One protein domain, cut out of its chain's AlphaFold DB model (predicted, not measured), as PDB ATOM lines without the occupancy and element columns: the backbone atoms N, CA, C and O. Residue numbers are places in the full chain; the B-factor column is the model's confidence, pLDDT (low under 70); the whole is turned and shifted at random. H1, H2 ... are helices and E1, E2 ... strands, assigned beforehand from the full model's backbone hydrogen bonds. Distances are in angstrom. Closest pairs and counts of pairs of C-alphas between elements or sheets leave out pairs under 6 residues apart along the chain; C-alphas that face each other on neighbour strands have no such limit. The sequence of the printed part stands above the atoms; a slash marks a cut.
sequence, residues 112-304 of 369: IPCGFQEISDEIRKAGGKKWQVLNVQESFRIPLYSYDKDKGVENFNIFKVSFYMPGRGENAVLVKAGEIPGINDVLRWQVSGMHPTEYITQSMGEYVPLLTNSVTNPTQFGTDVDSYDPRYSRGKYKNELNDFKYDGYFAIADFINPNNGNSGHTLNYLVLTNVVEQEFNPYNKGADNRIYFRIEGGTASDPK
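Overview. This is residues 112 to 304 of the 369 residues of an uncharacterized protein of Candidatus Peregrinibacteria bacterium GW2011_GWC2_33_13 (UniProt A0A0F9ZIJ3). Two strongly twisted sheets lie partly face to face as a sandwich, E1 E2 E13 E6 E9 in one layer and E3 E12 E7 E8 in the other, their strands at 27 degrees. The hairpin E10 and E11 runs outward from this body and its tip, residues 240 to 245, sticks out free; the small hairpin E4 and E5 prolongs E3 at one end, and the long links E6 to E7 and E12 to E13 lie toward the other. The printed part has 193 residues with two short named helices and 13 strands, in the order E1 E2 E3 E4 E5 E6 E7 E8 E9 H1 E10 E11 H2 E12 E13, and the sheets are antiparallel. The class is mostly strand, with under half of the residues in named elements. The whole is compact, with a radius of gyration of the C-alphas of 17.5 A, and spans 52 by 50 by 28 A, only just flat.

Arrangement. E1, residues 123 to 126, is an edge strand and forms a hairpin with E2, residues 129 to 134; N 124 and O 131 are 2.8 A apart, within hydrogen-bond range. The pairing of E2 is staggered: residues 129 to 132 pair with E1 and residues 132 to 134 with E13, residues 291 to 297, where N 132 and O 293 are 2.8 A apart. Next come E6, residues 159 to 164, with N 294 and O 162 at 2.8 A, and the other edge strand, E9, residues 219 to 222, with N 161 and O 221 at 2.8 A. From edge to edge the strands' lines turn by 121 degrees. The other sheet runs E3, residues 139 to 143, E12, residues 266 to 274, E7, residues 185 to 194, and E8, residues 201 to 209. Within hydrogen-bond range are N 140 and O 272, 2.8 A, N 190 and O 271, 2.9 A, and, in the hairpin E7 and E8, N 191 and O 204, 2.8 A. In this sandwich, two sheets face to face, the facing parts are 9.6 A centre to centre and the best planes 18 degrees apart. E7 and E13 are only just apart, their closest C-alphas at 8.0 A. E3 runs on into E4, residues 145 to 148, across a break of one residue at 35 degrees. E4 forms a hairpin with E5, residues 152 to 155, where N 146 and O 154 are 2.8 A apart. E10, residues 234 to 241, and E11, residues 244 to 251, form a hairpin with N 235 and O 250 at 2.8 A; the closest C-alphas of E8 and E10, Gly 205 and Gly 235, are 5.0 A apart. H1, residues 230 to 233, and H2, residues 252 to 256, only graze the two sheets and are close but not clearly touching, with the C-alphas of Ser 233 and Ile 252 at 5.8 A. In H2 the O i to N i+4 pair is within hydrogen-bond range; H1 is too short for one, and its O i to N i+3 pair is not within range.

Along the chain. E1 begins at C-alpha 123, (22.836, -10.430, 47.980). E7 measures 27.5 A from first to last C-alpha, E8 26.8 A, E12 25.4 A, E10 21.1 A, E11 21.0 A and E13 19.5 A. C-alpha 241, where E10 ends, is at (1.874, -29.395, 13.971), and E13 ends at C-alpha 297, (15.858, -2.299, 33.235).

Size, cuts and confidence. The C-alphas farthest apart, Asp 150 and Tyr 283, are 56.8 A apart. The printed part has no cut; its long links are E6 to E7, 20 residues, and E12 to E13, 16 residues. The mean pLDDT of the printed part is 76.3, and 54 residues are under 70, among them residues 167 to 184, 237 to 248 and 278 to 287.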
ATOM      1  N   ILE A 112      17.430  -5.118  39.918       83.19
ATOM      2  CA  ILE A 112      17.178  -6.200  40.873       83.19
ATOM      3  C   ILE A 112      18.494  -6.943  41.104       83.19
ATOM      4  O   ILE A 112      19.112  -7.373  40.126       83.19
ATOM      5  N   PRO A 113      18.938  -7.135  42.358       81.38
ATOM      6  CA  PRO A 113      18.248  -6.798  43.611       81.38
ATOM      7  C   PRO A 113      18.069  -5.285  43.813       81.38
ATOM      8  O   PRO A 113      18.951  -4.502  43.464       81.38
ATOM      9  N   CYS A 114      16.926  -4.891  44.377       82.06
ATOM     10  CA  CYS A 114      16.542  -3.484  44.486       82.06
ATOM     11  C   CYS A 114      17.490  -2.689  45.394       82.06
ATOM     12  O   CYS A 114      18.099  -3.211  46.335       82.06
ATOM     13  N   GLY A 115      17.631  -1.392  45.127       75.56
ATOM     14  CA  GLY A 115      18.598  -0.495  45.753       75.56
ATOM     15  C   GLY A 115      18.489  -0.419  47.276       75.56
ATOM     16  O   GLY A 115      19.503  -0.225  47.948       75.56
ATOM     17  N   PHE A 116      17.302  -0.666  47.832       69.00
ATOM     18  CA  PHE A 116      17.056  -0.708  49.276       69.00
ATOM     19  C   PHE A 116      17.378  -2.056  49.938       69.00
ATOM     20  O   PHE A 116      17.436  -2.117  51.162       69.00
ATOM     21  N   GLN A 117      17.599  -3.129  49.175       72.69
ATOM     22  CA  GLN A 117      17.955  -4.427  49.746       72.69
ATOM     23  C   GLN A 117      19.423  -4.404  50.201       72.69
ATOM     24  O   GLN A 117      20.329  -4.096  49.415       72.69
ATOM     25  N   GLU A 118      19.674  -4.662  51.484       67.00
ATOM     26  CA  GLU A 118      21.030  -4.713  52.043       67.00
ATOM     27  C   GLU A 118      21.803  -5.968  51.595       67.00
ATOM     28  O   GLU A 118      21.263  -6.863  50.949       67.00
ATOM     29  N   ILE A 119      23.103  -6.015  51.905       60.41
ATOM     30  CA  ILE A 119      23.951  -7.186  51.638       60.41
ATOM     31  C   ILE A 119      23.522  -8.304  52.600       60.41
ATOM     32  O   ILE A 119      23.882  -8.272  53.775       60.41
ATOM     33  N   SER A 120      22.762  -9.275  52.104       64.88
ATOM     34  CA  SER A 120      22.458 -10.538  52.786       64.88
ATOM     35  C   SER A 120      23.300 -11.678  52.196       64.88
ATOM     36  O   SER A 120      23.983 -11.498  51.188       64.88
ATOM     37  N   ASP A 121      23.238 -12.883  52.768       57.59
ATOM     38  CA  ASP A 121      23.849 -14.070  52.142       57.59
ATOM     39  C   ASP A 121      23.293 -14.342  50.726       57.59
ATOM     40  O   ASP A 121      23.955 -14.970  49.894       57.59
ATOM     41  N   GLU A 122      22.108 -13.800  50.436       63.50
ATOM     42  CA  GLU A 122      21.417 -13.853  49.149       63.50
ATOM     43  C   GLU A 122      21.761 -12.668  48.230       63.50
ATOM     44  O   GLU A 122      21.412 -12.697  47.051       63.50
ATOM     45  N   ILE A 123      22.452 -11.633  48.732       68.81
ATOM     46  CA  ILE A 123      22.836 -10.430  47.980       68.81
ATOM     47  C   ILE A 123      24.313 -10.105  48.202       68.81
ATOM     48  O   ILE A 123      24.718  -9.563  49.227       68.81
ATOM     49  N   ARG A 124      25.148 -10.329  47.186       75.50
ATOM     50  CA  ARG A 124      26.590 -10.049  47.248       75.50
ATOM     51  C   ARG A 124      26.938  -8.731  46.564       75.50
ATOM     52  O   ARG A 124      26.550  -8.490  45.423       75.50
ATOM     53  N   LYS A 125      27.770  -7.910  47.211       76.25
ATOM     54  CA  LYS A 125      28.389  -6.742  46.567       76.25
ATOM     55  C   LYS A 125      29.700  -7.143  45.893       76.25
ATOM     56  O   LYS A 125      30.640  -7.571  46.560       76.25
ATOM     57  N   ALA A 126      29.777  -6.991  44.576       75.75
ATOM     58  CA  ALA A 126      30.976  -7.289  43.799       75.75
ATOM     59  C   ALA A 126      31.105  -6.314  42.622       75.75
ATOM     60  O   ALA A 126      30.123  -6.015  41.942       75.75
ATOM     61  N   GLY A 127      32.312  -5.778  42.399       76.44
ATOM     62  CA  GLY A 127      32.552  -4.785  41.341       76.44
ATOM     63  C   GLY A 127      31.728  -3.497  41.497       76.44
ATOM     64  O   GLY A 127      31.379  -2.873  40.504       76.44
ATOM     65  N   GLY A 128      31.357  -3.131  42.730       81.62
ATOM     66  CA  GLY A 128      30.493  -1.978  43.016       81.62
ATOM     67  C   GLY A 128      28.993  -2.222  42.815       81.62
ATOM     68  O   GLY A 128      28.205  -1.359  43.186       81.62
ATOM     69  N   LYS A 129      28.597  -3.396  42.309       84.88
ATOM     70  CA  LYS A 129      27.213  -3.767  41.981       84.88
ATOM     71  C   LYS A 129      26.664  -4.804  42.957       84.88
ATOM     72  O   LYS A 129      27.447  -5.535  43.577       84.88
ATOM     73  N   LYS A 130      25.340  -4.849  43.116       88.62
ATOM     74  CA  LYS A 130      24.643  -5.859  43.922       88.62
ATOM     75  C   LYS A 130      24.224  -7.027  43.030       88.62
ATOM     76  O   LYS A 130      23.875  -6.832  41.871       88.62
ATOM     77  N   TRP A 131      24.297  -8.232  43.577       89.69
ATOM     78  CA  TRP A 131      24.023  -9.471  42.856       89.69
ATOM     79  C   TRP A 131      23.186 -10.383  43.727       89.69
ATOM     80  O   TRP A 131      23.612 -10.694  44.836       89.69
ATOM     81  N   GLN A 132      22.052 -10.831  43.212       90.00
ATOM     82  CA  GLN A 132      21.235 -11.843  43.852       90.00
ATOM     83  C   GLN A 132      21.834 -13.232  43.624       90.00
ATOM     84  O   GLN A 132      22.454 -13.500  42.592       90.00
ATOM     85  N   VAL A 133      21.680 -14.105  44.609       89.81
ATOM     86  CA  VAL A 133      22.199 -15.468  44.591       89.81
ATOM     87  C   VAL A 133      21.077 -16.432  44.238       89.81
ATOM     88  O   VAL A 133      20.020 -16.407  44.854       89.81
ATOM     89  N   LEU A 134      21.328 -17.288  43.253       89.44
ATOM     90  CA  LEU A 134      20.453 -18.381  42.851       89.44
ATOM     91  C   LEU A 134      21.144 -19.707  43.173       89.44
ATOM     92  O   LEU A 134      22.137 -20.087  42.533       89.44
ATOM     93  N   ASN A 135      20.639 -20.404  44.187       88.94
ATOM     94  CA  ASN A 135      21.160 -21.693  44.620       88.94
ATOM     95  C   ASN A 135      20.891 -22.783  43.580       88.94
ATOM     96  O   ASN A 135      20.130 -22.607  42.632       88.94
ATOM     97  N   VAL A 136      21.566 -23.919  43.727       84.88
ATOM     98  CA  VAL A 136      21.399 -25.055  42.814       84.88
ATOM     99  C   VAL A 136      19.949 -25.537  42.837       84.88
ATOM    100  O   VAL A 136      19.404 -25.745  43.916       84.88
ATOM    101  N   GLN A 137      19.350 -25.725  41.654       81.25
ATOM    102  CA  GLN A 137      17.943 -26.113  41.470       81.25
ATOM    103  C   GLN A 137      16.919 -25.105  42.012       81.25
ATOM    104  O   GLN A 137      15.724 -25.396  42.047       81.25
ATOM    105  N   GLU A 138      17.360 -23.909  42.396       85.44
ATOM    106  CA  GLU A 138      16.466 -22.824  42.769       85.44
ATOM    107  C   GLU A 138      15.925 -22.120  41.520       85.44
ATOM    108  O   GLU A 138      16.618 -21.983  40.500       85.44
ATOM    109  N   SER A 139      14.685 -21.641  41.624       85.44
ATOM    110  CA  SER A 139      14.054 -20.789  40.625       85.44
ATOM    111  C   SER A 139      13.712 -19.428  41.222       85.44
ATOM    112  O   SER A 139      13.067 -19.348  42.261       85.44
ATOM    113  N   PHE A 140      14.067 -18.361  40.516       87.31
ATOM    114  CA  PHE A 140      13.677 -16.992  40.828       87.31
ATOM    115  C   PHE A 140      12.624 -16.519  39.828       87.31
ATOM    116  O   PHE A 140      12.799 -16.684  38.620       87.31
ATOM    117  N   ARG A 141      11.528 -15.933  40.314       84.69
ATOM    118  CA  ARG A 141      10.441 -15.409  39.480       84.69
ATOM    119  C   ARG A 141      10.287 -13.916  39.709       84.69
ATOM    120  O   ARG A 141      10.231 -13.468  40.848       84.69
ATOM    121  N   ILE A 142      10.121 -13.183  38.618       85.94
ATOM    122  CA  ILE A 142       9.880 -11.747  38.632       85.94
ATOM    123  C   ILE A 142       8.767 -11.381  37.637       85.94
ATOM    124  O   ILE A 142       8.783 -11.869  36.502       85.94
ATOM    125  N   PRO A 143       7.791 -10.540  38.022       85.38
ATOM    126  CA  PRO A 143       6.864  -9.955  37.064       85.38
ATOM    127  C   PRO A 143       7.584  -8.910  36.195       85.38
ATOM    128  O   PRO A 143       8.275  -8.022  36.691       85.38
ATOM    129  N   LEU A 144       7.388  -8.997  34.884       86.81
ATOM    130  CA  LEU A 144       7.820  -8.006  33.898       86.81
ATOM    131  C   LEU A 144       6.686  -7.007  33.610       86.81
ATOM    132  O   LEU A 144       6.415  -6.664  32.459       86.81
ATOM    133  N   TYR A 145       5.974  -6.587  34.651       84.31
ATOM    134  CA  TYR A 145       4.926  -5.582  34.563       84.31
ATOM    135  C   TYR A 145       4.687  -4.925  35.923       84.31
ATOM    136  O   TYR A 145       4.968  -5.508  36.975       84.31
ATOM    137  N   SER A 146       4.135  -3.723  35.875       77.81
ATOM    138  CA  SER A 146       3.498  -3.010  36.973       77.81
ATOM    139  C   SER A 146       2.039  -2.756  36.602       77.81
ATOM    140  O   SER A 146       1.670  -2.730  35.429       77.81
ATOM    141  N   TYR A 147       1.175  -2.615  37.593       71.00
ATOM    142  CA  TYR A 147      -0.168  -2.081  37.408       71.00
ATOM    143  C   TYR A 147      -0.178  -0.701  38.019       71.00
ATOM    144  O   TYR A 147       0.173  -0.656  39.186       71.00
ATOM    145  N   ASP A 148      -0.555   0.313  37.243       70.56
ATOM    146  CA  ASP A 148      -0.806   1.710  37.613       70.56
ATOM    147  C   ASP A 148      -2.324   1.945  37.567       70.56
ATOM    148  O   ASP A 148      -3.006   1.495  36.637       70.56
ATOM    149  N   LYS A 149      -2.890   2.599  38.586       63.00
ATOM    150  CA  LYS A 149      -4.344   2.813  38.682       63.00
ATOM    151  C   LYS A 149      -4.901   3.659  37.527       63.00
ATOM    152  O   LYS A 149      -6.017   3.392  37.071       63.00
ATOM    153  N   ASP A 150      -4.134   4.629  37.041       74.50
ATOM    154  CA  ASP A 150      -4.528   5.557  35.979       74.50
ATOM    155  C   ASP A 150      -4.129   5.048  34.586       74.50
ATOM    156  O   ASP A 150      -4.876   5.230  33.618       74.50
ATOM    157  N   LYS A 151      -2.972   4.383  34.465       74.75
ATOM    158  CA  LYS A 151      -2.432   3.888  33.182       74.75
ATOM    159  C   LYS A 151      -2.732   2.415  32.901       74.75
ATOM    160  O   LYS A 151      -2.593   1.969  31.760       74.75
ATOM    161  N   GLY A 152      -3.188   1.660  33.894       78.69
ATOM    162  CA  GLY A 152      -3.402   0.219  33.800       78.69
ATOM    163  C   GLY A 152      -2.089  -0.569  33.847       78.69
ATOM    164  O   GLY A 152      -1.138  -0.200  34.524       78.69
ATOM    165  N   VAL A 153      -2.032  -1.706  33.149       81.12
ATOM    166  CA  VAL A 153      -0.836  -2.566  33.146       81.12
ATOM    167  C   VAL A 153       0.277  -1.935  32.305       81.12
ATOM    168  O   VAL A 153       0.200  -1.909  31.074       81.12
ATOM    169  N   GLU A 154       1.350  -1.508  32.960       83.50
ATOM    170  CA  GLU A 154       2.600  -1.079  32.341       83.50
ATOM    171  C   GLU A 154       3.540  -2.284  32.195       83.50
ATOM    172  O   GLU A 154       3.841  -2.983  33.158       83.50
ATOM    173  N   ASN A 155       4.007  -2.567  30.976       82.94
ATOM    174  CA  ASN A 155       4.861  -3.731  30.724       82.94
ATOM    175  C   ASN A 155       6.340  -3.334  30.741       82.94
ATOM    176  O   ASN A 155       6.755  -2.376  30.086       82.94
ATOM    177  N   PHE A 156       7.144  -4.121  31.446       85.62
ATOM    178  CA  PHE A 156       8.590  -3.980  31.519       85.62
ATOM    179  C   PHE A 156       9.239  -4.677  30.316       85.62
ATOM    180  O   PHE A 156       9.638  -5.842  30.366       85.62
ATOM    181  N   ASN A 157       9.284  -3.957  29.195       86.81
ATOM    182  CA  ASN A 157       9.684  -4.505  27.893       86.81
ATOM    183  C   ASN A 157      11.202  -4.468  27.635       86.81
ATOM    184  O   ASN A 157      11.702  -5.125  26.720       86.81
ATOM    185  N   ILE A 158      11.943  -3.680  28.414       88.94
ATOM    186  CA  ILE A 158      13.373  -3.430  28.222       88.94
ATOM    187  C   ILE A 158      14.100  -3.906  29.473       88.94
ATOM    188  O   ILE A 158      13.994  -3.283  30.526       88.94
ATOM    189  N   PHE A 159      14.806  -5.028  29.359       91.25
ATOM    190  CA  PHE A 159      15.586  -5.580  30.454       91.25
ATOM    191  C   PHE A 159      16.811  -6.351  29.968       91.25
ATOM    192  O   PHE A 159      16.846  -6.918  28.870       91.25
ATOM    193  N   LYS A 160      17.796  -6.436  30.856       92.12
ATOM    194  CA  LYS A 160      19.026  -7.199  30.709       92.12
ATOM    195  C   LYS A 160      19.290  -7.985  31.979       92.12
ATOM    196  O   LYS A 160      19.474  -7.419  33.054       92.12
ATOM    197  N   VAL A 161      19.391  -9.298  31.848       93.38
ATOM    198  CA  VAL A 161      19.866 -10.171  32.917       93.38
ATOM    199  C   VAL A 161      21.362 -10.361  32.743       93.38
ATOM    200  O   VAL A 161      21.813 -10.828  31.702       93.38
ATOM    201  N   SER A 162      22.135 -10.006  33.764       92.75
ATOM    202  CA  SER A 162      23.565 -10.304  33.855       92.75
ATOM    203  C   SER A 162      23.786 -11.389  34.898       92.75
ATOM    204  O   SER A 162      23.236 -11.281  35.991       92.75
ATOM    205  N   PHE A 163      24.625 -12.387  34.626       92.88
ATOM    206  CA  PHE A 163      24.979 -13.400  35.619       92.88
ATOM    207  C   PHE A 163      26.409 -13.941  35.478       92.88
ATOM    208  O   PHE A 163      27.019 -13.887  34.409       92.88
ATOM    209  N   TYR A 164      26.949 -14.474  36.574       89.94
ATOM    210  CA  TYR A 164      28.238 -15.168  36.623       89.94
ATOM    211  C   TYR A 164      28.239 -16.257  37.709       89.94
ATOM    212  O   TYR A 164      27.364 -16.299  38.571       89.94
ATOM    213  N   MET A 165      29.243 -17.137  37.679       87.50
ATOM    214  CA  MET A 165      29.475 -18.157  38.709       87.50
ATOM    215  C   MET A 165      30.937 -18.105  39.179       87.50
ATOM    216  O   MET A 165      31.833 -18.367  38.370       87.50
ATOM    217  N   PRO A 166      31.221 -17.763  40.448       79.88
ATOM    218  CA  PRO A 166      32.585 -17.714  40.958       79.88
ATOM    219  C   PRO A 166      33.171 -19.124  41.129       79.88
ATOM    220  O   PRO A 166      32.480 -20.076  41.460       79.88
ATOM    221  N   GLY A 167      34.484 -19.275  40.943       68.81
ATOM    222  CA  GLY A 167      35.197 -20.512  41.305       68.81
ATOM    223  C   GLY A 167      35.237 -21.623  40.244       68.81
ATOM    224  O   GLY A 167      36.029 -22.556  40.378       68.81
ATOM    225  N   ARG A 168      34.501 -21.510  39.131       64.81
ATOM    226  CA  ARG A 168      34.892 -22.184  37.880       64.81
ATOM    227  C   ARG A 168      36.055 -21.380  37.306       64.81
ATOM    228  O   ARG A 168      35.821 -20.249  36.916       64.81
ATOM    229  N   GLY A 169      37.297 -21.872  37.360       55.25
ATOM    230  CA  GLY A 169      38.496 -21.098  36.974       55.25
ATOM    231  C   GLY A 169      38.424 -20.493  35.561       55.25
ATOM    232  O   GLY A 169      37.608 -20.922  34.756       55.25
ATOM    233  N   GLU A 170      39.290 -19.525  35.239       50.66
ATOM    234  CA  GLU A 170      39.342 -18.834  33.925       50.66
ATOM    235  C   GLU A 170      39.465 -19.791  32.719       50.66
ATOM    236  O   GLU A 170      39.107 -19.440  31.599       50.66
ATOM    237  N   ASN A 171      39.900 -21.034  32.960       47.69
ATOM    238  CA  ASN A 171      39.993 -22.107  31.968       47.69
ATOM    239  C   ASN A 171      38.717 -22.952  31.819       47.69
ATOM    240  O   ASN A 171      38.707 -23.887  31.019       47.69
ATOM    241  N   ALA A 172      37.634 -22.645  32.538       51.50
ATOM    242  CA  ALA A 172      36.299 -23.165  32.246       51.50
ATOM    243  C   ALA A 172      35.724 -22.453  31.008       51.50
ATOM    244  O   ALA A 172      34.625 -21.910  31.029       51.50
ATOM    245  N   VAL A 173      36.503 -22.434  29.924       49.50
ATOM    246  CA  VAL A 173      36.022 -22.128  28.583       49.50
ATOM    247  C   VAL A 173      35.145 -23.304  28.191       49.50
ATOM    248  O   VAL A 173      35.632 -24.380  27.848       49.50
ATOM    249  N   LEU A 174      33.842 -23.115  28.302       53.12
ATOM    250  CA  LEU A 174      32.862 -24.140  28.022       53.12
ATOM    251  C   LEU A 174      31.986 -23.631  26.876       53.12
ATOM    252  O   LEU A 174      31.057 -22.862  27.084       53.12
ATOM    253  N   VAL A 175      32.316 -24.105  25.671       49.72
ATOM    254  CA  VAL A 175      31.708 -23.827  24.354       49.72
ATOM    255  C   VAL A 175      32.336 -22.648  23.591       49.72
ATOM    256  O   VAL A 175      32.099 -21.476  23.870       49.72
ATOM    257  N   LYS A 176      33.091 -22.965  22.525       46.94
ATOM    258  CA  LYS A 176      33.276 -22.032  21.401       46.94
ATOM    259  C   LYS A 176      31.902 -21.786  20.787       46.94
ATOM    260  O   LYS A 176      31.213 -22.751  20.466       46.94
ATOM    261  N   ALA A 177      31.518 -20.523  20.608       43.88
ATOM    262  CA  ALA A 177      30.257 -20.144  19.973       43.88
ATOM    263  C   ALA A 177      30.020 -20.962  18.682       43.88
ATOM    264  O   ALA A 177      30.684 -20.732  17.676       43.88
ATOM    265  N   GLY A 178      29.109 -21.947  18.732       44.56
ATOM    266  CA  GLY A 178      28.809 -22.836  17.600       44.56
ATOM    267  C   GLY A 178      28.777 -24.339  17.909       44.56
ATOM    268  O   GLY A 178      28.187 -25.078  17.128       44.56
ATOM    269  N   GLU A 179      29.342 -24.800  19.031       44.78
ATOM    270  CA  GLU A 179      29.242 -26.207  19.463       44.78
ATOM    271  C   GLU A 179      28.034 -26.434  20.399       44.78
ATOM    272  O   GLU A 179      27.555 -25.515  21.059       44.78
ATOM    273  N   ILE A 180      27.478 -27.647  20.363       40.91
ATOM    274  CA  ILE A 180      26.101 -28.011  20.749       40.91
ATOM    275  C   ILE A 180      25.740 -27.621  22.209       40.91
ATOM    276  O   ILE A 180      26.515 -27.923  23.119       40.91
ATOM    277  N   PRO A 181      24.553 -27.020  22.459       45.50
ATOM    278  CA  PRO A 181      24.019 -26.773  23.803       45.50
ATOM    279  C   PRO A 181      23.643 -28.097  24.485       45.50
ATOM    280  O   PRO A 181      23.032 -28.964  23.856       45.50
ATOM    281  N   GLY A 182      24.011 -28.270  25.755       50.31
ATOM    282  CA  GLY A 182      23.554 -29.425  26.535       50.31
ATOM    283  C   GLY A 182      24.450 -29.876  27.689       50.31
ATOM    284  O   GLY A 182      23.946 -30.514  28.601       50.31
ATOM    285  N   ILE A 183      25.751 -29.558  27.695       54.66
ATOM    286  CA  ILE A 183      26.660 -29.974  28.796       54.66
ATOM    287  C   ILE A 183      27.067 -28.789  29.690       54.66
ATOM    288  O   ILE A 183      27.477 -28.969  30.832       54.66
ATOM    289  N   ASN A 184      26.917 -27.559  29.192       68.75
ATOM    290  CA  ASN A 184      27.441 -26.354  29.844       68.75
ATOM    291  C   ASN A 184      26.371 -25.311  30.161       68.75
ATOM    292  O   ASN A 184      26.700 -24.190  30.555       68.75
ATOM    293  N   ASP A 185      25.111 -25.686  29.976       77.81
ATOM    294  CA  ASP A 185      23.973 -24.859  30.324       77.81
ATOM    295  C   ASP A 185      23.906 -24.738  31.844       77.81
ATOM    296  O   ASP A 185      23.896 -25.735  32.563       77.81
ATOM    297  N   VAL A 186      23.930 -23.503  32.340       86.31
ATOM    298  CA  VAL A 186      23.916 -23.239  33.787       86.31
ATOM    299  C   VAL A 186      22.620 -22.588  34.227       86.31
ATOM    300  O   VAL A 186      22.138 -22.842  35.328       86.31
ATOM    301  N   LEU A 187      22.030 -21.780  33.350       89.94
ATOM    302  CA  LEU A 187      20.828 -21.025  33.637       89.94
ATOM    303  C   LEU A 187      19.766 -21.365  32.602       89.94
ATOM    304  O   LEU A 187      19.986 -21.200  31.407       89.94
ATOM    305  N   ARG A 188      18.592 -21.789  33.053       89.69
ATOM    306  CA  ARG A 188      17.389 -21.822  32.224       89.69
ATOM    307  C   ARG A 188      16.598 -20.551  32.480       89.69
ATOM    308  O   ARG A 188      16.317 -20.239  33.636       89.69
ATOM    309  N   TRP A 189      16.199 -19.855  31.424       91.19
ATOM    310  CA  TRP A 189      15.206 -18.791  31.532       91.19
ATOM    311  C   TRP A 189      13.912 -19.200  30.837       91.19
ATOM    312  O   TRP A 189      13.907 -19.963  29.869       91.19
ATOM    313  N   GLN A 190      12.799 -18.694  31.348       89.94
ATOM    314  CA  GLN A 190      11.482 -18.862  30.761       89.94
ATOM    315  C   GLN A 190      10.682 -17.583  30.975       89.94
ATOM    316  O   GLN A 190      10.651 -17.054  32.081       89.94
ATOM    317  N   VAL A 191      10.027 -17.100  29.927       87.50
ATOM    318  CA  VAL A 191       9.040 -16.029  30.010       87.50
ATOM    319  C   VAL A 191       7.668 -16.629  29.752       87.50
ATOM    320  O   VAL A 191       7.485 -17.360  28.780       87.50
ATOM    321  N   SER A 192       6.712 -16.347  30.629       85.25
ATOM    322  CA  SER A 192       5.308 -16.729  30.460       85.25
ATOM    323  C   SER A 192       4.420 -15.501  30.529       85.25
ATOM    324  O   SER A 192       4.595 -14.694  31.437       85.25
ATOM    325  N   GLY A 193       3.456 -15.384  29.624       82.69
ATOM    326  CA  GLY A 193       2.540 -14.247  29.556       82.69
ATOM    327  C   GLY A 193       1.166 -14.656  29.041       82.69
ATOM    328  O   GLY A 193       0.974 -15.781  28.572       82.69
ATOM    329  N   MET A 194       0.197 -13.752  29.152       81.31
ATOM    330  CA  MET A 194      -1.176 -13.955  28.695       81.31
ATOM    331  C   MET A 194      -1.369 -13.349  27.307       81.31
ATOM    332  O   MET A 194      -1.079 -12.172  27.092       81.31
ATOM    333  N   HIS A 195      -1.870 -14.145  26.363       84.81
ATOM    334  CA  HIS A 195      -2.194 -13.649  25.031       84.81
ATOM    335  C   HIS A 195      -3.415 -12.711  25.114       84.81
ATOM    336  O   HIS A 195      -4.441 -13.114  25.673       84.81
ATOM    337  N   PRO A 196      -3.356 -11.481  24.570       82.19
ATOM    338  CA  PRO A 196      -4.340 -10.435  24.854       82.19
ATOM    339  C   PRO A 196      -5.746 -10.731  24.318       82.19
ATOM    340  O   PRO A 196      -6.721 -10.218  24.861       82.19
ATOM    341  N   THR A 197      -5.871 -11.541  23.263       84.56
ATOM    342  CA  THR A 197      -7.168 -11.859  22.634       84.56
ATOM    343  C   THR A 197      -7.681 -13.257  22.963       84.56
ATOM    344  O   THR A 197      -8.887 -13.476  23.000       84.56
ATOM    345  N   GLU A 198      -6.774 -14.205  23.198       81.62
ATOM    346  CA  GLU A 198      -7.124 -15.613  23.435       81.62
ATOM    347  C   GLU A 198      -7.213 -15.935  24.929       81.62
ATOM    348  O   GLU A 198      -7.773 -16.963  25.297       81.62
ATOM    349  N   TYR A 199      -6.664 -15.067  25.788       79.44
ATOM    350  CA  TYR A 199      -6.587 -15.252  27.240       79.44
ATOM    351  C   TYR A 199      -5.927 -16.573  27.662       79.44
ATOM    352  O   TYR A 199      -6.124 -17.055  28.776       79.44
ATOM    353  N   ILE A 200      -5.115 -17.156  26.779       75.94
ATOM    354  CA  ILE A 200      -4.308 -18.332  27.078       75.94
ATOM    355  C   ILE A 200      -2.929 -17.898  27.560       75.94
ATOM    356  O   ILE A 200      -2.345 -16.934  27.060       75.94
ATOM    357  N   THR A 201      -2.396 -18.625  28.537       78.75
ATOM    358  CA  THR A 201      -1.004 -18.462  28.944       78.75
ATOM    359  C   THR A 201      -0.115 -19.181  27.947       78.75
ATOM    360  O   THR A 201      -0.247 -20.389  27.750       78.75
ATOM    361  N   GLN A 202       0.817 -18.451  27.351       80.00
ATOM    362  CA  GLN A 202       1.886 -19.030  26.552       80.00
ATOM    363  C   GLN A 202       3.217 -18.821  27.261       80.00
ATOM    364  O   GLN A 202       3.348 -17.997  28.170       80.00
ATOM    365  N   SER A 203       4.220 -19.593  26.860       84.38
ATOM    366  CA  SER A 203       5.563 -19.427  27.391       84.38
ATOM    367  C   SER A 203       6.615 -19.767  26.358       84.38
ATOM    368  O   SER A 203       6.404 -20.629  25.505       84.38
ATOM    369  N   MET A 204       7.768 -19.135  26.499       83.75
ATOM    370  CA  MET A 204       8.974 -19.460  25.760       83.75
ATOM    371  C   MET A 204      10.169 -19.456  26.703       83.75
ATOM    372  O   MET A 204      10.142 -18.813  27.750       83.75
ATOM    373  N   GLY A 205      11.221 -20.180  26.357       85.94
ATOM    374  CA  GLY A 205      12.396 -20.279  27.208       85.94
ATOM    375  C   GLY A 205      13.566 -20.903  26.482       85.94
ATOM    376  O   GLY A 205      13.417 -21.454  25.391       85.94
ATOM    377  N   GLU A 206      14.735 -20.799  27.092       86.19
ATOM    378  CA  GLU A 206      15.969 -21.362  26.566       86.19
ATOM    379  C   GLU A 206      16.975 -21.581  27.699       86.19
ATOM    380  O   GLU A 206      16.813 -21.090  28.823       86.19
ATOM    381  N   TYR A 207      18.018 -22.340  27.394       86.12
ATOM    382  CA  TYR A 207      19.172 -22.515  28.253       86.12
ATOM    383  C   TYR A 207      20.307 -21.569  27.850       86.12
ATOM    384  O   TYR A 207      20.569 -21.344  26.667       86.12
ATOM    385  N   VAL A 208      20.986 -21.004  28.844       87.12
ATOM    386  CA  VAL A 208      22.121 -20.103  28.657       87.12
ATOM    387  C   VAL A 208      23.359 -20.753  29.272       87.12
ATOM    388  O   VAL A 208      23.368 -21.057  30.477       87.12
ATOM    389  N   PRO A 209      24.416 -20.974  28.472       85.31
ATOM    390  CA  PRO A 209      25.673 -21.483  28.980       85.31
ATOM    391  C   PRO A 209      26.431 -20.396  29.742       85.31
ATOM    392  O   PRO A 209      26.215 -19.198  29.554       85.31
ATOM    393  N   LEU A 210      27.366 -20.812  30.593       82.31
ATOM    394  CA  LEU A 210      28.275 -19.879  31.255       82.31
ATOM    395  C   LEU A 210      29.391 -19.468  30.284       82.31
ATOM    396  O   LEU A 210      30.317 -20.241  30.056       82.31
ATOM    397  N   LEU A 211      29.333 -18.249  29.744       78.31
ATOM    398  CA  LEU A 211      30.374 -17.741  28.834       78.31
ATOM    399  C   LEU A 211      31.601 -17.209  29.581       78.31
ATOM    400  O   LEU A 211      32.702 -17.148  29.040       78.31
ATOM    401  N   THR A 212      31.393 -16.770  30.818       75.69
ATOM    402  CA  THR A 212      32.371 -16.045  31.623       75.69
ATOM    403  C   THR A 212      32.022 -16.189  33.099       75.69
ATOM    404  O   THR A 212      30.858 -16.154  33.498       75.69
ATOM    405  N   ASN A 213      33.053 -16.365  33.918       77.62
ATOM    406  CA  ASN A 213      32.991 -16.461  35.374       77.62
ATOM    407  C   ASN A 213      33.242 -15.104  36.065       77.62
ATOM    408  O   ASN A 213      33.311 -15.042  37.295       77.62
ATOM    409  N   SER A 214      33.422 -14.029  35.290       82.62
ATOM    410  CA  SER A 214      33.867 -12.733  35.795       82.62
ATOM    411  C   SER A 214      32.710 -11.798  36.137       82.62
ATOM    412  O   SER A 214      31.778 -11.611  35.361       82.62
ATOM    413  N   VAL A 215      32.844 -11.104  37.267       85.69
ATOM    414  CA  VAL A 215      31.951 -10.006  37.671       85.69
ATOM    415  C   VAL A 215      32.060  -8.808  36.724       85.69
ATOM    416  O   VAL A 215      31.086  -8.090  36.516       85.69
ATOM    417  N   THR A 216      33.252  -8.558  36.170       85.62
ATOM    418  CA  THR A 216      33.512  -7.386  35.313       85.62
ATOM    419  C   THR A 216      33.004  -7.571  33.891       85.62
ATOM    420  O   THR A 216      32.729  -6.590  33.210       85.62
ATOM    421  N   ASN A 217      32.861  -8.821  33.461       86.06
ATOM    422  CA  ASN A 217      32.313  -9.192  32.170       86.06
ATOM    423  C   ASN A 217      31.381 -10.385  32.397       86.06
ATOM    424  O   ASN A 217      31.845 -11.509  32.229       86.06
ATOM    425  N   PRO A 218      30.151 -10.178  32.897       88.94
ATOM    426  CA  PRO A 218      29.201 -11.254  33.162       88.94
ATOM    427  C   PRO A 218      28.564 -11.766  31.865       88.94
ATOM    428  O   PRO A 218      28.559 -11.076  30.848       88.94
ATOM    429  N   THR A 219      27.977 -12.961  31.908       88.38
ATOM    430  CA  THR A 219      27.133 -13.460  30.814       88.38
ATOM    431  C   THR A 219      25.825 -12.674  30.814       88.38
ATOM    432  O   THR A 219      25.303 -12.368  31.887       88.38
ATOM    433  N   GLN A 220      25.304 -12.317  29.639       90.00
ATOM    434  CA  GLN A 220      24.133 -11.448  29.518       90.00
ATOM    435  C   GLN A 220      23.096 -12.010  28.543       90.00
ATOM    436  O   GLN A 220      23.457 -12.605  27.529       90.00
ATOM    437  N   PHE A 221      21.815 -11.796  28.841       91.25
ATOM    438  CA  PHE A 221      20.688 -12.084  27.949       91.25
ATOM    439  C   PHE A 221      19.511 -11.143  28.260       91.25
ATOM    440  O   PHE A 221      19.490 -10.507  29.314       91.25
ATOM    441  N   GLY A 222      18.526 -11.044  27.367       91.38
ATOM    442  CA  GLY A 222      17.352 -10.186  27.569       91.38
ATOM    443  C   GLY A 222      16.914  -9.465  26.298       91.38
ATOM    444  O   GLY A 222      17.217  -9.906  25.188       91.38
ATOM    445  N   THR A 223      16.188  -8.363  26.463       90.12
ATOM    446  CA  THR A 223      15.738  -7.511  25.352       90.12
ATOM    447  C   THR A 223      16.693  -6.357  25.063       90.12
ATOM    448  O   THR A 223      16.778  -5.936  23.914       90.12
ATOM    449  N   ASP A 224      17.452  -5.915  26.069       83.75
ATOM    450  CA  ASP A 224      18.394  -4.790  25.998       83.75
ATOM    451  C   ASP A 224      19.850  -5.241  26.177       83.75
ATOM    452  O   ASP A 224      20.554  -4.893  27.130       83.75
ATOM    453  N   VAL A 225      20.293  -6.136  25.297       71.75
ATOM    454  CA  VAL A 225      21.647  -6.701  25.338       71.75
ATOM    455  C   VAL A 225      22.479  -6.141  24.193       71.75
ATOM    456  O   VAL A 225      22.305  -6.517  23.037       71.75
ATOM    457  N   ASP A 226      23.437  -5.286  24.547       63.72
ATOM    458  CA  ASP A 226      24.330  -4.581  23.620       63.72
ATOM    459  C   ASP A 226      25.435  -5.456  22.980       63.72
ATOM    460  O   ASP A 226      26.337  -4.916  22.337       63.72
ATOM    461  N   SER A 227      25.455  -6.796  23.119       49.34
ATOM    462  CA  SER A 227      26.621  -7.559  22.621       49.34
ATOM    463  C   SER A 227      26.437  -8.990  22.069       49.34
ATOM    464  O   SER A 227      25.788  -9.864  22.637       49.34
ATOM    465  N   TYR A 228      27.133  -9.178  20.935       50.00
ATOM    466  CA  TYR A 228      27.710 -10.352  20.252       50.00
ATOM    467  C   TYR A 228      26.869 -11.559  19.809       50.00
ATOM    468  O   TYR A 228      27.274 -12.177  18.820       50.00
ATOM    469  N   ASP A 229      25.741 -11.909  20.432       62.84
ATOM    470  CA  ASP A 229      25.008 -13.122  20.026       62.84
ATOM    471  C   ASP A 229      23.473 -12.981  20.077       62.84
ATOM    472  O   ASP A 229      22.873 -13.052  21.154       62.84
ATOM    473  N   PRO A 230      22.797 -12.852  18.918       67.69
ATOM    474  CA  PRO A 230      21.339 -12.726  18.854       67.69
ATOM    475  C   PRO A 230      20.594 -13.976  19.348       67.69
ATOM    476  O   PRO A 230      19.370 -13.950  19.457       67.69
ATOM    477  N   ARG A 231      21.291 -15.079  19.655       70.69
ATOM    478  CA  ARG A 231      20.686 -16.265  20.276       70.69
ATOM    479  C   ARG A 231      20.243 -16.020  21.719       70.69
ATOM    480  O   ARG A 231      19.329 -16.697  22.163       70.69
ATOM    481  N   TYR A 232      20.823 -15.051  22.431       81.38
ATOM    482  CA  TYR A 232      20.453 -14.751  23.825       81.38
ATOM    483  C   TYR A 232      19.363 -13.678  23.963       81.38
ATOM    484  O   TYR A 232      18.926 -13.369  25.066       81.38
ATOM    485  N   SER A 233      18.870 -13.140  22.848       85.69
ATOM    486  CA  SER A 233      17.667 -12.302  22.815       85.69
ATOM    487  C   SER A 233      16.452 -13.036  22.242       85.69
ATOM    488  O   SER A 233      15.415 -12.421  21.980       85.69
ATOM    489  N   ARG A 234      16.562 -14.357  22.029       85.06
ATOM    490  CA  ARG A 234      15.535 -15.187  21.390       85.06
ATOM    491  C   ARG A 234      15.343 -16.505  22.137       85.06
ATOM    492  O   ARG A 234      16.313 -17.162  22.496       85.06
ATOM    493  N   GLY A 235      14.095 -16.912  22.336       79.75
ATOM    494  CA  GLY A 235      13.755 -18.262  22.784       79.75
ATOM    495  C   GLY A 235      13.623 -19.207  21.596       79.75
ATOM    496  O   GLY A 235      13.215 -18.783  20.509       79.75
ATOM    497  N   LYS A 236      13.936 -20.492  21.788       71.44
ATOM    498  CA  LYS A 236      13.507 -21.513  20.830       71.44
ATOM    499  C   LYS A 236      12.037 -21.816  21.061       71.44
ATOM    500  O   LYS A 236      11.613 -22.162  22.162       71.44
ATOM    501  N   TYR A 237      11.273 -21.721  19.989       61.03
ATOM    502  CA  TYR A 237       9.890 -22.144  19.941       61.03
ATOM    503  C   TYR A 237       9.818 -23.396  19.073       61.03
ATOM    504  O   TYR A 237      10.175 -23.366  17.894       61.03
ATOM    505  N   LYS A 238       9.390 -24.509  19.677       54.53
ATOM    506  CA  LYS A 238       9.108 -25.749  18.956       54.53
ATOM    507  C   LYS A 238       7.608 -25.878  18.801       54.53
ATOM    508  O   LYS A 238       6.901 -26.042  19.792       54.53
ATOM    509  N   ASN A 239       7.144 -25.819  17.561       53.47
ATOM    510  CA  ASN A 239       5.780 -26.191  17.226       53.47
ATOM    511  C   ASN A 239       5.822 -27.480  16.406       53.47
ATOM    512  O   ASN A 239       6.473 -27.533  15.362       53.47
ATOM    513  N   GLU A 240       5.161 -28.516  16.916       53.03
ATOM    514  CA  GLU A 240       4.948 -29.774  16.209       53.03
ATOM    515  C   GLU A 240       3.476 -29.834  15.792       53.03
ATOM    516  O   GLU A 240       2.621 -30.352  16.508       53.03
ATOM    517  N   LEU A 241       3.176 -29.271  14.622       47.66
ATOM    518  CA  LEU A 241       1.874 -29.395  13.971       47.66
ATOM    519  C   LEU A 241       2.037 -30.291  12.740       47.66
ATOM    520  O   LEU A 241       2.704 -29.910  11.783       47.66
ATOM    521  N   ASN A 242       1.410 -31.473  12.778       46.78
ATOM    522  CA  ASN A 242       1.165 -32.363  11.633       46.78
ATOM    523  C   ASN A 242       2.359 -32.500  10.656       46.78
ATOM    524  O   ASN A 242       2.323 -31.966   9.549       46.78
ATOM    525  N   ASP A 243       3.407 -33.222  11.070       54.38
ATOM    526  CA  ASP A 243       4.626 -33.545  10.295       54.38
ATOM    527  C   ASP A 243       5.585 -32.388   9.946       54.38
ATOM    528  O   ASP A 243       6.671 -32.640   9.415       54.38
ATOM    529  N   PHE A 244       5.287 -31.136  10.315       46.31
ATOM    530  CA  PHE A 244       6.237 -30.027  10.187       46.31
ATOM    531  C   PHE A 244       6.918 -29.715  11.521       46.31
ATOM    532  O   PHE A 244       6.306 -29.189  12.448       46.31
ATOM    533  N   LYS A 245       8.222 -30.009  11.600       52.50
ATOM    534  CA  LYS A 245       9.096 -29.525  12.677       52.50
ATOM    535  C   LYS A 245       9.647 -28.160  12.286       52.50
ATOM    536  O   LYS A 245      10.520 -28.076  11.424       52.50
ATOM    537  N   TYR A 246       9.130 -27.103  12.903       50.19
ATOM    538  CA  TYR A 246       9.693 -25.763  12.773       50.19
ATOM    539  C   TYR A 246      10.464 -25.412  14.047       50.19
ATOM    540  O   TYR A 246       9.865 -25.223  15.106       50.19
ATOM    541  N   ASP A 247      11.792 -25.330  13.933       57.75
ATOM    542  CA  ASP A 247      12.639 -24.708  14.950       57.75
ATOM    543  C   ASP A 247      12.675 -23.199  14.669       57.75
ATOM    544  O   ASP A 247      13.445 -22.710  13.838       57.75
ATOM    545  N   GLY A 248      11.780 -22.464  15.327       65.44
ATOM    546  CA  GLY A 248      11.717 -21.009  15.251       65.44
ATOM    547  C   GLY A 248      12.520 -20.363  16.370       65.44
ATOM    548  O   GLY A 248      12.457 -20.800  17.518       65.44
ATOM    549  N   TYR A 249      13.239 -19.288  16.057       78.56
ATOM    550  CA  TYR A 249      13.753 -18.378  17.078       78.56
ATOM    551  C   TYR A 249      12.777 -17.219  17.213       78.56
ATOM    552  O   TYR A 249      12.551 -16.500  16.239       78.56
ATOM    553  N   PHE A 250      12.222 -17.034  18.404       83.62
ATOM    554  CA  PHE A 250      11.267 -15.971  18.686       83.62
ATOM    555  C   PHE A 250      11.887 -14.956  19.646       83.62
ATOM    556  O   PHE A 250      12.454 -15.345  20.668       83.62
ATOM    557  N   ALA A 251      11.858 -13.668  19.300       90.31
ATOM    558  CA  ALA A 251      12.531 -12.649  20.099       90.31
ATOM    559  C   ALA A 251      11.806 -12.399  21.427       90.31
ATOM    560  O   ALA A 251      10.580 -12.364  21.485       90.31
ATOM    561  N   ILE A 252      12.574 -12.179  22.498       91.56
ATOM    562  CA  ILE A 252      12.017 -11.870  23.823       91.56
ATOM    563  C   ILE A 252      11.213 -10.576  23.782       91.56
ATOM    564  O   ILE A 252      10.099 -10.544  24.299       91.56
ATOM    565  N   ALA A 253      11.732  -9.555  23.097       91.88
ATOM    566  CA  ALA A 253      11.054  -8.273  22.936       91.88
ATOM    567  C   ALA A 253       9.704  -8.423  22.220       91.88
ATOM    568  O   ALA A 253       8.723  -7.800  22.616       91.88
ATOM    569  N   ASP A 254       9.644  -9.300  21.218       91.62
ATOM    570  CA  ASP A 254       8.433  -9.563  20.443       91.62
ATOM    571  C   ASP A 254       7.368 -10.299  21.265       91.62
ATOM    572  O   ASP A 254       6.180 -10.062  21.054       91.62
ATOM    573  N   PHE A 255       7.788 -11.164  22.197       90.44
ATOM    574  CA  PHE A 255       6.900 -11.930  23.077       90.44
ATOM    575  C   PHE A 255       6.258 -11.064  24.147       90.44
ATOM    576  O   PHE A 255       5.058 -11.164  24.378       90.44
ATOM    577  N   ILE A 256       7.050 -10.215  24.802       91.31
ATOM    578  CA  ILE A 256       6.587  -9.452  25.967       91.31
ATOM    579  C   ILE A 256       5.900  -8.137  25.603       91.31
ATOM    580  O   ILE A 256       5.238  -7.554  26.454       91.31
ATOM    581  N   ASN A 257       6.056  -7.658  24.366       91.19
ATOM    582  CA  ASN A 257       5.469  -6.397  23.937       91.19
ATOM    583  C   ASN A 257       4.026  -6.606  23.443       91.19
ATOM    584  O   ASN A 257       3.841  -7.131  22.342       91.19
ATOM    585  N   PRO A 258       2.995  -6.131  24.168       87.25
ATOM    586  CA  PRO A 258       1.600  -6.315  23.765       87.25
ATOM    587  C   PRO A 258       1.238  -5.597  22.458       87.25
ATOM    588  O   PRO A 258       0.234  -5.926  21.834       87.25
ATOM    589  N   ASN A 259       2.053  -4.635  22.015       88.25
ATOM    590  CA  ASN A 259       1.828  -3.918  20.762       88.25
ATOM    591  C   ASN A 259       2.293  -4.706  19.528       88.25
ATOM    592  O   ASN A 259       2.071  -4.262  18.402       88.25
ATOM    593  N   ASN A 260       2.916  -5.875  19.705       87.94
ATOM    594  CA  ASN A 260       3.412  -6.707  18.611       87.94
ATOM    595  C   ASN A 260       2.324  -7.614  17.991       87.94
ATOM    596  O   ASN A 260       2.525  -8.806  17.743       87.94
ATOM    597  N   GLY A 261       1.132  -7.053  17.769       83.50
ATOM    598  CA  GLY A 261      -0.012  -7.751  17.177       83.50
ATOM    599  C   GLY A 261      -0.364  -9.060  17.897       83.50
ATOM    600  O   GLY A 261      -0.429  -9.107  19.120       83.50
ATOM    601  N   ASN A 262      -0.562 -10.138  17.129       80.12
ATOM    602  CA  ASN A 262      -0.963 -11.463  17.635       80.12
ATOM    603  C   ASN A 262       0.183 -12.276  18.268       80.12
ATOM    604  O   ASN A 262       0.044 -13.479  18.451       80.12
ATOM    605  N   SER A 263       1.358 -11.683  18.486       82.75
ATOM    606  CA  SER A 263       2.493 -12.401  19.093       82.75
ATOM    607  C   SER A 263       2.924 -11.811  20.439       82.75
ATOM    608  O   SER A 263       3.731 -12.415  21.146       82.75
ATOM    609  N   GLY A 264       2.371 -10.647  20.790       89.25
ATOM    610  CA  GLY A 264       2.606  -9.975  22.059       89.25
ATOM    611  C   GLY A 264       1.780 -10.562  23.198       89.25
ATOM    612  O   GLY A 264       0.665 -11.038  22.994       89.25
ATOM    613  N   HIS A 265       2.319 -10.489  24.410       87.75
ATOM    614  CA  HIS A 265       1.685 -10.963  25.635       87.75
ATOM    615  C   HIS A 265       1.661  -9.860  26.692       87.75
ATOM    616  O   HIS A 265       2.521  -8.980  26.711       87.75
ATOM    617  N   THR A 266       0.683  -9.915  27.591       88.50
ATOM    618  CA  THR A 266       0.595  -9.066  28.788       88.50
ATOM    619  C   THR A 266       0.858  -9.888  30.047       88.50
ATOM    620  O   THR A 266       0.889 -11.121  30.003       88.50
ATOM    621  N   LEU A 267       1.030  -9.207  31.189       85.06
ATOM    622  CA  LEU A 267       1.201  -9.852  32.501       85.06
ATOM    623  C   LEU A 267       2.355 -10.871  32.494       85.06
ATOM    624  O   LEU A 267       2.230 -12.000  32.972       85.06
ATOM    625  N   ASN A 268       3.465 -10.480  31.872       87.38
ATOM    626  CA  ASN A 268       4.600 -11.359  31.641       87.38
ATOM    627  C   ASN A 268       5.358 -11.639  32.945       87.38
ATOM    628  O   ASN A 268       5.571 -10.746  33.758       87.38
ATOM    629  N   TYR A 269       5.837 -12.864  33.118       86.75
ATOM    630  CA  TYR A 269       6.724 -13.265  34.204       86.75
ATOM    631  C   TYR A 269       7.999 -13.849  33.623       86.75
ATOM    632  O   TYR A 269       7.929 -14.738  32.776       86.75
ATOM    633  N   LEU A 270       9.146 -13.398  34.120       90.50
ATOM    634  CA  LEU A 270      10.437 -14.021  33.869       90.50
ATOM    635  C   LEU A 270      10.759 -14.980  35.014       90.50
ATOM    636  O   LEU A 270      10.665 -14.636  36.190       90.50
ATOM    637  N   VAL A 271      11.152 -16.194  34.653       88.56
ATOM    638  CA  VAL A 271      11.599 -17.242  35.563       88.56
ATOM    639  C   VAL A 271      13.031 -17.598  35.204       88.56
ATOM    640  O   VAL A 271      13.317 -17.973  34.069       88.56
ATOM    641  N   LEU A 272      13.925 -17.495  36.178       92.62
ATOM    642  CA  LEU A 272      15.323 -17.904  36.107       92.62
ATOM    643  C   LEU A 272      15.482 -19.177  36.928       92.62
ATOM    644  O   LEU A 272      14.965 -19.240  38.032       92.62
ATOM    645  N   THR A 273      16.150 -20.201  36.414       89.06
ATOM    646  CA  THR A 273      16.364 -21.463  37.136       89.06
ATOM    647  C   THR A 273      17.808 -21.904  37.003       89.06
ATOM    648  O   THR A 273      18.321 -22.023  35.888       89.06
ATOM    649  N   ASN A 274      18.459 -22.163  38.134       89.75
ATOM    650  CA  ASN A 274      19.799 -22.730  38.158       89.75
ATOM    651  C   ASN A 274      19.707 -24.232  37.866       89.75
ATOM    652  O   ASN A 274      19.210 -25.003  38.684       89.75
ATOM    653  N   VAL A 275      20.187 -24.640  36.692       86.56
ATOM    654  CA  VAL A 275      20.137 -26.036  36.224       86.56
ATOM    655  C   VAL A 275      21.473 -26.759  36.388       86.56
ATOM    656  O   VAL A 275      21.661 -27.845  35.847       86.56
ATOM    657  N   VAL A 276      22.413 -26.174  37.133       82.38
ATOM    658  CA  VAL A 276      23.720 -26.782  37.393       82.38
ATOM    659  C   VAL A 276      23.540 -28.039  38.239       82.38
ATOM    660  O   VAL A 276      23.081 -27.980  39.375       82.38
ATOM    661  N   GLU A 277      23.954 -29.188  37.713       71.00
ATOM    662  CA  GLU A 277      23.976 -30.434  38.477       71.00
ATOM    663  C   GLU A 277      25.129 -30.429  39.494       71.00
ATOM    664  O   GLU A 277      26.286 -30.172  39.144       71.00
ATOM    665  N   GLN A 278      24.838 -30.746  40.764       60.47
ATOM    666  CA  GLN A 278      25.856 -30.801  41.827       60.47
ATOM    667  C   GLN A 278      26.954 -31.841  41.549       60.47
ATOM    668  O   GLN A 278      28.081 -31.689  42.019       60.47
ATOM    669  N   GLU A 279      26.641 -32.883  40.778       57.25
ATOM    670  CA  GLU A 279      27.528 -34.024  40.530       57.25
ATOM    671  C   GLU A 279      28.559 -33.773  39.415       57.25
ATOM    672  O   GLU A 279      29.520 -34.531  39.275       57.25
ATOM    673  N   PHE A 280      28.433 -32.683  38.648       52.41
ATOM    674  CA  PHE A 280      29.179 -32.510  37.396       52.41
ATOM    675  C   PHE A 280      30.634 -32.032  37.544       52.41
ATOM    676  O   PHE A 280      31.281 -31.692  36.551       52.41
ATOM    677  N   ASN A 281      31.201 -31.988  38.756       53.06
ATOM    678  CA  ASN A 281      32.622 -31.669  38.902       53.06
ATOM    679  C   ASN A 281      33.339 -32.457  40.012       53.06
ATOM    680  O   ASN A 281      33.618 -31.912  41.085       53.06
ATOM    681  N   PRO A 282      33.741 -33.715  39.746       49.62
ATOM    682  CA  PRO A 282      34.561 -34.497  40.675       49.62
ATOM    683  C   PRO A 282      35.938 -33.870  40.958       49.62
ATOM    684  O   PRO A 282      36.608 -34.273  41.911       49.62
ATOM    685  N   TYR A 283      36.362 -32.872  40.173       53.22
ATOM    686  CA  TYR A 283      37.668 -32.224  40.287       53.22
ATOM    687  C   TYR A 283      37.663 -30.949  41.134       53.22
ATOM    688  O   TYR A 283      38.734 -30.414  41.407       53.22
ATOM    689  N   ASN A 284      36.498 -30.462  41.578       57.81
ATOM    690  CA  ASN A 284      36.408 -29.172  42.259       57.81
ATOM    691  C   ASN A 284      35.441 -29.231  43.454       57.81
ATOM    692  O   ASN A 284      34.401 -28.577  43.471       57.81
ATOM    693  N   LYS A 285      35.816 -30.001  44.490       53.53
ATOM    694  CA  LYS A 285      35.083 -30.199  45.767       53.53
ATOM    695  C   LYS A 285      34.857 -28.925  46.619       53.53
ATOM    696  O   LYS A 285      34.507 -29.025  47.789       53.53
ATOM    697  N   GLY A 286      35.049 -27.738  46.049       57.44
ATOM    698  CA  GLY A 286      34.768 -26.441  46.670       57.44
ATOM    699  C   GLY A 286      34.304 -25.377  45.672       57.44
ATOM    700  O   GLY A 286      34.351 -24.194  45.998       57.44
ATOM    701  N   ALA A 287      33.914 -25.766  44.451       66.12
ATOM    702  CA  ALA A 287      33.361 -24.823  43.488       66.12
ATOM    703  C   ALA A 287      31.978 -24.352  43.947       66.12
ATOM    704  O   ALA A 287      31.119 -25.152  44.314       66.12
ATOM    705  N   ASP A 288      31.782 -23.040  43.916       77.62
ATOM    706  CA  ASP A 288      30.500 -22.428  44.201       77.62
ATOM    707  C   ASP A 288      29.572 -22.623  42.992       77.62
ATOM    708  O   ASP A 288      29.747 -21.999  41.947       77.62
ATOM    709  N   ASN A 289      28.605 -23.534  43.116       83.88
ATOM    710  CA  ASN A 289      27.618 -23.813  42.067       83.88
ATOM    711  C   ASN A 289      26.439 -22.822  42.084       83.88
ATOM    712  O   ASN A 289      25.453 -23.017  41.369       83.88
ATOM    713  N   ARG A 290      26.516 -21.769  42.903       88.50
ATOM    714  CA  ARG A 290      25.515 -20.705  42.929       88.50
ATOM    715  C   ARG A 290      25.733 -19.755  41.758       88.50
ATOM    716  O   ARG A 290      26.865 -19.415  41.401       88.50
ATOM    717  N   ILE A 291      24.631 -19.310  41.170       90.44
ATOM    718  CA  ILE A 291      24.639 -18.288  40.130       90.44
ATOM    719  C   ILE A 291      24.404 -16.944  40.799       90.44
ATOM    720  O   ILE A 291      23.447 -16.770  41.542       90.44
ATOM    721  N   TYR A 292      25.274 -15.987  40.515       92.50
ATOM    722  CA  TYR A 292      25.105 -14.607  40.936       92.50
ATOM    723  C   TYR A 292      24.526 -13.840  39.761       92.50
ATOM    724  O   TYR A 292      25.184 -13.733  38.727       92.50
ATOM    725  N   PHE A 293      23.309 -13.326  39.902       93.31
ATOM    726  CA  PHE A 293      22.595 -12.641  38.833       93.31
ATOM    727  C   PHE A 293      22.096 -11.266  39.268       93.31
ATOM    728  O   PHE A 293      22.024 -10.945  40.452       93.31
ATOM    729  N   ARG A 294      21.780 -10.435  38.286       92.50
ATOM    730  CA  ARG A 294      21.083  -9.164  38.464       92.50
ATOM    731  C   ARG A 294      20.288  -8.850  37.209       92.50
ATOM    732  O   ARG A 294      20.666  -9.284  36.116       92.50
ATOM    733  N   ILE A 295      19.210  -8.105  37.368       91.50
ATOM    734  CA  ILE A 295      18.332  -7.690  36.279       91.50
ATOM    735  C   ILE A 295      18.371  -6.170  36.244       91.50
ATOM    736  O   ILE A 295      18.085  -5.529  37.243       91.50
ATOM    737  N   GLU A 296      18.763  -5.605  35.114       89.88
ATOM    738  CA  GLU A 296      18.748  -4.167  34.868       89.88
ATOM    739  C   GLU A 296      17.617  -3.876  33.884       89.88
ATOM    740  O   GLU A 296      17.497  -4.561  32.868       89.88
ATOM    741  N   GLY A 297      16.782  -2.893  34.189       83.94
ATOM    742  CA  GLY A 297      15.858  -2.299  33.235       83.94
ATOM    743  C   GLY A 297      16.561  -1.382  32.252       83.94
ATOM    744  O   GLY A 297      17.788  -1.282  32.244       83.94
ATOM    745  N   GLY A 298      15.759  -0.716  31.426       75.38
ATOM    746  CA  GLY A 298      16.241   0.325  30.530       75.38
ATOM    747  C   GLY A 298      16.667   1.597  31.275       75.38
ATOM    748  O   GLY A 298      17.537   1.620  32.142       75.38
ATOM    749  N   THR A 299      16.065   2.707  30.894       73.94
ATOM    750  CA  THR A 299      16.321   4.051  31.405       73.94
ATOM    751  C   THR A 299      15.519   4.361  32.672       73.94
ATOM    752  O   THR A 299      14.559   3.680  33.014       73.94
ATOM    753  N   ALA A 300      15.869   5.452  33.364       64.56
ATOM    754  CA  ALA A 300      15.108   5.938  34.521       64.56
ATOM    755  C   ALA A 300      13.652   6.331  34.187       64.56
ATOM    756  O   ALA A 300      12.836   6.457  35.097       64.56
ATOM    757  N   SER A 301      13.349   6.550  32.904       70.25
ATOM    758  CA  SER A 301      12.005   6.824  32.387       70.25
ATOM    759  C   SER A 301      11.217   5.568  32.009       70.25
ATOM    760  O   SER A 301      10.032   5.686  31.711       70.25
ATOM    761  N   ASP A 302      11.850   4.393  31.990       74.00
ATOM    762  CA  ASP A 302      11.159   3.142  31.682       74.00
ATOM    763  C   ASP A 302      10.401   2.611  32.910       74.00
ATOM    764  O   ASP A 302      10.773   2.919  34.051       74.00
ATOM    765  N   PRO A 303       9.342   1.802  32.704       73.94
ATOM    766  CA  PRO A 303       8.627   1.152  33.794       73.94
ATOM    767  C   PRO A 303       9.596   0.416  34.721       73.94
ATOM    768  O   PRO A 303      10.502  -0.284  34.267       73.94
ATOM    769  N   LYS A 304       9.422   0.582  36.031       80.62
ATOM    770  CA  LYS A 304      10.285  -0.056  37.030       80.62
ATOM    771  C   LYS A 304       9.840  -1.494  37.272       80.62
ATOM    772  O   LYS A 304       8.648  -1.790  37.321       80.62
TER     773      LYS A 304